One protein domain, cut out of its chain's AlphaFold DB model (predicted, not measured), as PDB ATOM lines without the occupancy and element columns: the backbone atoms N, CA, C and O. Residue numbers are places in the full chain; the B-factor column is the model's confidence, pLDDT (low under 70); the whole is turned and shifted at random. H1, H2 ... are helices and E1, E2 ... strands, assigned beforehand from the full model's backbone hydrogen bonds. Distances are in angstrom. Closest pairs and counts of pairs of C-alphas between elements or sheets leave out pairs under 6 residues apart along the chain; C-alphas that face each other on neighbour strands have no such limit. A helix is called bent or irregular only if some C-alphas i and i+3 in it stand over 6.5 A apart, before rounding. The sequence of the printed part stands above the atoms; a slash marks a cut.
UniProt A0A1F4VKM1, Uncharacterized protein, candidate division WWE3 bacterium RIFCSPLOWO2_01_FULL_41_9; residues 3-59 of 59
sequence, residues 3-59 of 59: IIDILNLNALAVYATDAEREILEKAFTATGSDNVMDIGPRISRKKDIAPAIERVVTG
ATOM      1  N   ILE A   3       4.094   7.340  26.609       96.69
ATOM      2  CA  ILE A   3       3.598   8.710  26.759       96.69
ATOM      3  C   ILE A   3       2.253   8.615  27.469       96.69
ATOM      4  O   ILE A   3       1.389   7.866  27.027       96.69
ATOM      5  N   ILE A   4       2.088   9.341  28.570       96.75
ATOM      6  CA  ILE A   4       0.876   9.282  29.392       96.75
ATOM      7  C   ILE A   4       0.165  10.626  29.305       96.75
ATOM      8  O   ILE A   4       0.738  11.659  29.655       96.75
ATOM      9  N   ASP A   5      -1.091  10.592  28.874       95.88
ATOM     10  CA  ASP A   5      -2.012  11.707  29.017       95.88
ATOM     11  C   ASP A   5      -2.633  11.651  30.417       95.88
ATOM     12  O   ASP A   5      -3.500  10.827  30.715       95.88
ATOM     13  N   ILE A   6      -2.162  12.535  31.294       94.81
ATOM     14  CA  ILE A   6      -2.615  12.607  32.685       94.81
ATOM     15  C   ILE A   6      -4.016  13.211  32.838       94.81
ATOM     16  O   ILE A   6      -4.627  13.033  33.887       94.81
ATOM     17  N   LEU A   7      -4.516  13.928  31.827       96.44
ATOM     18  CA  LEU A   7      -5.840  14.550  31.861       96.44
ATOM     19  C   LEU A   7      -6.914  13.544  31.445       96.44
ATOM     20  O   LEU A   7      -7.961  13.471  32.082       96.44
ATOM     21  N   ASN A   8      -6.628  12.742  30.418       95.19
ATOM     22  CA  ASN A   8      -7.545  11.717  29.911       95.19
ATOM     23  C   ASN A   8      -7.301  10.321  30.501       95.19
ATOM     24  O   ASN A   8      -8.012   9.380  30.159       95.19
ATOM     25  N   LEU A   9      -6.306  10.185  31.387       93.06
ATOM     26  CA  LEU A   9      -5.872   8.917  31.975       93.06
ATOM     27  C   LEU A   9      -5.640   7.836  30.910       93.06
ATOM     28  O   LEU A   9      -6.080   6.704  31.082       93.06
ATOM     29  N   ASN A  10      -4.960   8.192  29.821       95.38
ATOM     30  CA  ASN A  10      -4.657   7.292  28.708       95.38
ATOM     31  C   ASN A  10      -3.145   7.199  28.475       95.38
ATOM     32  O   ASN A  10      -2.392   8.081  28.899       95.38
ATOM     33  N   ALA A  11      -2.686   6.159  27.785       96.75
ATOM     34  CA  ALA A  11      -1.280   6.017  27.439       96.75
ATOM     35  C   ALA A  11      -1.063   5.512  26.014       96.75
ATOM     36  O   ALA A  11      -1.763   4.633  25.520       96.75
ATOM     37  N   LEU A  12      -0.016   6.044  25.388       97.12
ATOM     38  CA  LEU A  12       0.504   5.598  24.104       97.12
ATOM     39  C   LEU A  12       1.851   4.903  24.306       97.12
ATOM     40  O   LEU A  12       2.714   5.380  25.049       97.12
ATOM     41  N   ALA A  13       2.055   3.792  23.611       97.19
ATOM     42  CA  ALA A  13       3.338   3.129  23.474       97.19
ATOM     43  C   ALA A  13       3.968   3.498  22.129       97.19
ATOM     44  O   ALA A  13       3.342   3.367  21.085       97.19
ATOM     45  N   VAL A  14       5.222   3.934  22.161       97.56
ATOM     46  CA  VAL A  14       6.048   4.197  20.980       97.56
ATOM     47  C   VAL A  14       7.077   3.080  20.852       97.56
ATOM     48  O   VAL A  14       7.779   2.786  21.832       97.56
ATOM     49  N   TYR A  15       7.184   2.485  19.668       96.75
ATOM     50  CA  TYR A  15       8.076   1.362  19.366       96.75
ATOM     51  C   TYR A  15       8.909   1.626  18.106       96.75
ATOM     52  O   TYR A  15       8.507   2.364  17.212       96.75
ATOM     53  N   ALA A  16      10.100   1.041  18.044       96.38
ATOM     54  CA  ALA A  16      11.067   1.252  16.969       96.38
ATOM     55  C   ALA A  16      11.176   0.056  16.015       96.38
ATOM     56  O   ALA A  16      11.596   0.228  14.875       96.38
ATOM     57  N   THR A  17      10.814  -1.148  16.467       96.31
ATOM     58  CA  THR A  17      10.985  -2.387  15.691       96.31
ATOM     59  C   THR A  17       9.709  -3.220  15.637       96.31
ATOM     60  O   THR A  17       8.850  -3.116  16.514       96.31
ATOM     61  N   ASP A  18       9.610  -4.100  14.639       94.56
ATOM     62  CA  ASP A  18       8.502  -5.057  14.539       94.56
ATOM     63  C   ASP A  18       8.451  -6.027  15.721       94.56
ATOM     64  O   ASP A  18       7.369  -6.365  16.189       94.56
ATOM     65  N   ALA A  19       9.605  -6.418  16.267       94.50
ATOM     66  CA  ALA A  19       9.656  -7.265  17.456       94.50
ATOM     67  C   ALA A  19       9.014  -6.573  18.671       94.50
ATOM     68  O   ALA A  19       8.228  -7.178  19.398       94.50
ATOM     69  N   GLU A  20       9.307  -5.285  18.877       95.25
ATOM     70  CA  GLU A  20       8.654  -4.495  19.925       95.25
ATOM     71  C   GLU A  20       7.155  -4.336  19.658       95.25
ATOM     72  O   GLU A  20       6.363  -4.483  20.589       95.25
ATOM     73  N   ARG A  21       6.759  -4.091  18.399       96.50
ATOM     74  CA  ARG A  21       5.348  -4.028  17.995       96.50
ATOM     75  C   ARG A  21       4.620  -5.310  18.379       96.50
ATOM     76  O   ARG A  21       3.638  -5.242  19.105       96.50
ATOM     77  N   GLU A  22       5.126  -6.471  17.974       95.19
ATOM     78  CA  GLU A  22       4.500  -7.766  18.261       95.19
ATOM     79  C   GLU A  22       4.371  -8.049  19.762       95.19
ATOM     80  O   GLU A  22       3.350  -8.573  20.211       95.19
ATOM     81  N   ILE A  23       5.387  -7.696  20.557       95.62
ATOM     82  CA  ILE A  23       5.331  -7.842  22.018       95.62
ATOM     83  C   ILE A  23       4.229  -6.951  22.599       95.62
ATOM     84  O   ILE A  23       3.449  -7.410  23.434       95.62
ATOM     85  N   LEU A  24       4.143  -5.694  22.158       96.38
ATOM     86  CA  LEU A  24       3.134  -4.744  22.626       96.38
ATOM     87  C   LEU A  24       1.717  -5.155  22.198       96.38
ATOM     88  O   LEU A  24       0.807  -5.103  23.024       96.38
ATOM     89  N   GLU A  25       1.534  -5.628  20.961       95.69
ATOM     90  CA  GLU A  25       0.239  -6.098  20.447       95.69
ATOM     91  C   GLU A  25      -0.273  -7.281  21.280       95.69
ATOM     92  O   GLU A  25      -1.426  -7.292  21.719       95.69
ATOM     93  N   LYS A  26       0.611  -8.236  21.598       94.94
ATOM     94  CA  LYS A  26       0.302  -9.371  22.483       94.94
ATOM     95  C   LYS A  26       0.018  -8.930  23.919       94.94
ATOM     96  O   LYS A  26      -0.919  -9.429  24.536       94.94
ATOM     97  N   ALA A  27       0.807  -8.001  24.458       95.56
ATOM     98  CA  ALA A  27       0.686  -7.564  25.849       95.56
ATOM     99  C   ALA A  27      -0.592  -6.753  26.099       95.56
ATOM    100  O   ALA A  27      -1.163  -6.800  27.194       95.56
ATOM    101  N   PHE A  28      -1.029  -5.984  25.101       94.06
ATOM    102  CA  PHE A  28      -2.053  -4.961  25.273       94.06
ATOM    103  C   PHE A  28      -3.310  -5.171  24.432       94.06
ATOM    104  O   PHE A  28      -4.257  -4.412  24.613       94.06
ATOM    105  N   THR A  29      -3.365  -6.228  23.608       90.62
ATOM    106  CA  THR A  29      -4.515  -6.539  22.730       90.62
ATOM    107  C   THR A  29      -4.927  -5.322  21.892       90.62
ATOM    108  O   THR A  29      -6.105  -5.033  21.700       90.62
ATOM    109  N   ALA A  30      -3.927  -4.578  21.429       90.75
ATOM    110  CA  ALA A  30      -4.061  -3.380  20.616       90.75
ATOM    111  C   ALA A  30      -3.258  -3.565  19.326       90.75
ATOM    112  O   ALA A  30      -2.429  -4.468  19.242       90.75
ATOM    113  N   THR A  31      -3.509  -2.733  18.319       91.81
ATOM    114  CA  THR A  31      -2.758  -2.736  17.055       91.81
ATOM    115  C   THR A  31      -1.932  -1.466  16.950       91.81
ATOM    116  O   THR A  31      -2.404  -0.379  17.286       91.81
ATOM    117  N   GLY A  32      -0.673  -1.616  16.544       90.88
ATOM    118  CA  GLY A  32       0.229  -0.487  16.353       90.88
ATOM    119  C   GLY A  32       0.142   0.063  14.931       90.88
ATOM    120  O   GLY A  32       0.067  -0.701  13.970       90.88
ATOM    121  N   SER A  33       0.187   1.384  14.786       93.06
ATOM    122  CA  SER A  33       0.269   2.087  13.502       93.06
ATOM    123  C   SER A  33       1.236   3.264  13.631       93.06
ATOM    124  O   SER A  33       1.303   3.894  14.683       93.06
ATOM    125  N   ASP A  34       2.035   3.528  12.593       94.75
ATOM    126  CA  ASP A  34       3.009   4.633  12.565       94.75
ATOM    127  C   ASP A  34       3.933   4.683  13.794       94.75
ATOM    128  O   ASP A  34       4.186   5.739  14.371       94.75
ATOM    129  N   ASN A  35       4.436   3.516  14.215       96.62
ATOM    130  CA  ASN A  35       5.332   3.358  15.368       96.62
ATOM    131  C   ASN A  35       4.706   3.735  16.726       96.62
ATOM    132  O   ASN A  35       5.420   3.856  17.727       96.62
ATOM    133  N   VAL A  36       3.379   3.883  16.777       96.75
ATOM    134  CA  VAL A  36       2.613   4.238  17.972       96.75
ATOM    135  C   VAL A  36       1.462   3.251  18.182       96.75
ATOM    136  O   VAL A  36       0.899   2.690  17.248       96.75
ATOM    137  N   MET A  37       1.109   3.003  19.437       96.62
ATOM    138  CA  MET A  37      -0.005   2.146  19.829       96.62
ATOM    139  C   MET A  37      -0.728   2.758  21.019       96.62
ATOM    140  O   MET A  37      -0.090   3.107  22.010       96.62
ATOM    141  N   ASP A  38      -2.051   2.845  20.949       95.88
ATOM    142  CA  ASP A  38      -2.866   3.161  22.120       95.88
ATOM    143  C   ASP A  38      -2.952   1.929  23.032       95.88
ATOM    144  O   ASP A  38      -3.386   0.858  22.606       95.88
ATOM    145  N   ILE A  39      -2.485   2.070  24.274       95.62
ATOM    146  CA  ILE A  39      -2.469   0.992  25.272       95.62
ATOM    147  C   ILE A  39      -3.518   1.200  26.371       95.62
ATOM    148  O   ILE A  39      -3.486   0.495  27.388       95.62
ATOM    149  N   GLY A  40      -4.438   2.144  26.182       94.12
ATOM    150  CA  GLY A  40      -5.547   2.409  27.081       94.12
ATOM    151  C   GLY A  40      -5.119   3.019  28.421       94.12
ATOM    152  O   GLY A  40      -4.020   3.573  28.558       94.12
ATOM    153  N   PRO A  41      -5.967   2.896  29.459       94.81
ATOM    154  CA  PRO A  41      -5.794   3.611  30.718       94.81
ATOM    155  C   PRO A  41      -4.743   2.974  31.635       94.81
ATOM    156  O   PRO A  41      -5.052   2.408  32.685       94.81
ATOM    157  N   ARG A  42      -3.470   3.056  31.235       94.50
ATOM    158  CA  ARG A  42      -2.312   2.567  31.995       94.50
ATOM    159  C   ARG A  42      -1.438   3.722  32.446       94.50
ATOM    160  O   ARG A  42      -0.794   4.380  31.638       94.50
ATOM    161  N   ILE A  43      -1.360   3.923  33.756       93.50
ATOM    162  CA  ILE A  43      -0.636   5.062  34.337       93.50
ATOM    163  C   ILE A  43       0.653   4.601  35.015       93.50
ATOM    164  O   ILE A  43       1.676   5.286  34.995       93.50
ATOM    165  N   SER A  44       0.640   3.420  35.630       94.75
ATOM    166  CA  SER A  44       1.767   2.934  36.408       94.75
ATOM    167  C   SER A  44       2.631   1.975  35.605       94.75
ATOM    168  O   SER A  44       2.230   0.852  35.294       94.75
ATOM    169  N   ARG A  45       3.899   2.344  35.391       95.31
ATOM    170  CA  ARG A  45       4.865   1.423  34.777       95.31
ATOM    171  C   ARG A  45       4.993   0.112  35.555       95.31
ATOM    172  O   ARG A  45       5.026  -0.951  34.953       95.31
ATOM    173  N   LYS A  46       5.073   0.185  36.887       96.62
ATOM    174  CA  LYS A  46       5.308  -0.981  37.755       96.62
ATOM    175  C   LYS A  46       4.069  -1.864  37.919       96.62
ATOM    176  O   LYS A  46       4.223  -3.067  38.071       96.62
ATOM    177  N   LYS A  47       2.869  -1.276  37.951       95.00
ATOM    178  CA  LYS A  47       1.630  -2.023  38.226       95.00
ATOM    179  C   LYS A  47       0.892  -2.456  36.959       95.00
ATOM    180  O   LYS A  47       0.327  -3.542  36.960       95.00
ATOM    181  N   ASP A  48       0.950  -1.655  35.894       94.62
ATOM    182  CA  ASP A  48       0.082  -1.840  34.723       94.62
ATOM    183  C   ASP A  48       0.857  -2.279  33.474       94.62
ATOM    184  O   ASP A  48       0.410  -3.161  32.743       94.62
ATOM    185  N   ILE A  49       2.016  -1.658  33.217       95.75
ATOM    186  CA  ILE A  49       2.750  -1.806  31.946       95.75
ATOM    187  C   ILE A  49       3.752  -2.965  32.003       95.75
ATOM    188  O   ILE A  49       3.670  -3.887  31.197       95.75
ATOM    189  N   ALA A  50       4.697  -2.936  32.948       96.25
ATOM    190  CA  ALA A  50       5.753  -3.945  33.040       96.25
ATOM    191  C   ALA A  50       5.199  -5.369  33.230       96.25
ATOM    192  O   ALA A  50       5.594  -6.236  32.455       96.25
ATOM    193  N   PRO A  51       4.216  -5.618  34.124       96.06
ATOM    194  CA  PRO A  51       3.669  -6.965  34.294       96.06
ATOM    195  C   PRO A  51       2.984  -7.514  33.035       96.06
ATOM    196  O   PRO A  51       2.984  -8.720  32.809       96.06
ATOM    197  N   ALA A  52       2.378  -6.654  32.210       94.88
ATOM    198  CA  ALA A  52       1.744  -7.081  30.965       94.88
ATOM    199  C   ALA A  52       2.779  -7.516  29.917       94.88
ATOM    200  O   ALA A  52       2.581  -8.522  29.245       94.88
ATOM    201  N   ILE A  53       3.897  -6.792  29.823       95.75
ATOM    202  CA  ILE A  53       5.002  -7.129  28.917       95.75
ATOM    203  C   ILE A  53       5.728  -8.384  29.402       95.75
ATOM    204  O   ILE A  53       5.993  -9.284  28.610       95.75
ATOM    205  N   GLU A  54       6.009  -8.481  30.704       96.19
ATOM    206  CA  GLU A  54       6.685  -9.637  31.300       96.19
ATOM    207  C   GLU A  54       5.943 -10.940  30.989       96.19
ATOM    208  O   GLU A  54       6.579 -11.899  30.560       96.19
ATOM    209  N   ARG A  55       4.606 -10.959  31.085       94.94
ATOM    210  CA  ARG A  55       3.783 -12.136  30.736       94.94
ATOM    211  C   ARG A  55       3.967 -12.629  29.302       94.94
ATOM    212  O   ARG A  55       3.749 -13.805  29.055       94.94
ATOM    213  N   VAL A  56       4.323 -11.748  28.369       94.88
ATOM    214  CA  VAL A  56       4.545 -12.105  26.960       94.88
ATOM    215  C   VAL A  56       5.981 -12.556  26.720       94.88
ATOM    216  O   VAL A  56       6.216 -13.433  25.901       94.88
ATOM    217  N   VAL A  57       6.944 -11.942  27.408       92.06
ATOM    218  CA  VAL A  57       8.379 -12.195  27.185       92.06
ATOM    219  C   VAL A  57       8.892 -13.391  27.992       92.06
ATOM    220  O   VAL A  57       9.836 -14.049  27.568       92.06
ATOM    221  N   THR A  58       8.298 -13.668  29.156       86.56
ATOM    222  CA  THR A  58       8.661 -14.816  30.012       86.56
ATOM    223  C   THR A  58       7.671 -15.978  29.941       86.56
ATOM    224  O   THR A  58       7.932 -17.017  30.548       86.56
ATOM    225  N   GLY A  59       6.548 -15.788  29.243       61.59
ATOM    226  CA  GLY A  59       5.515 -16.800  29.017       61.59
ATOM    227  C   GLY A  59       5.833 -17.751  27.875       61.59
ATOM    228  O   GLY A  59       6.590 -17.356  26.962       61.59
TER     229      GLY A  59
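Overview. This is residues 3 to 59 of the 59 residues of an uncharacterized protein of candidate division WWE3 bacterium RIFCSPLOWO2_01_FULL_41_9 (UniProt A0A1F4VKM1). A small, staggered sheet of three short strands, E1, E2 and E3, makes one part of this domain, and two helices make the other. H1 grazes the sheet, and H2 packs steeply across H1 with its residues 52 to 57, away from the sheet. The turn of the E1 and E2 hairpin and the chain's last residue lie at far ends of the whole. The printed part has 57 residues, with two named helices and three named strands in the order E1 E2 H1 E3 H2; the sheet runs E1 E2 E3, antiparallel throughout, and the class is mixed, helices and strands. It is compact, with a radius of gyration of the C-alphas of 10.8 A and spans of 31 by 26 by 16 A.

Along the chain. E2, residues 10 to 14, is 13.6 A long. E1 holds residues 3 to 5 and begins at C-alpha 3 (3.598, 8.710, 26.759); E3 holds residues 36 to 38. H1, residues 18 to 28, is 15.1 A long. H2, residues 45 to 57, is 16.0 A long and ends at C-alpha 57 (8.379, -12.195, 27.185); it is only just irregular, with C-alphas 47 and 50 6.9 A apart.

Arrangement. The inner strand E2 is antiparallel to E1, its hairpin partner, at 163 degrees, with N 5 and O 10 2.8 A apart. It is antiparallel to E3 at 155 degrees, with N 13 and O 37 2.8 A apart. H1 is on the sheet but only grazes it, with residues 20 to 28. H2 is not on the sheet. H2 touches H1 with residues 52 to 57 alone, opposite ways at a steep tilt of 64 degrees; the closest C-alphas, of Ala 27 and Ala 52, are 5.2 A apart. In H1 every O i to N i+4 pair is within hydrogen-bond range; in H2 4 of 9 are, and 4 of 10 O i to N i+3 pairs.

Size, cuts and confidence. The two C-alphas farthest apart, of Leu 7 and Gly 59, are 33.5 A apart. The printed part has no cut, and no link is long. The mean pLDDT of the printed part is 94.4; residue 59 alone is under 70.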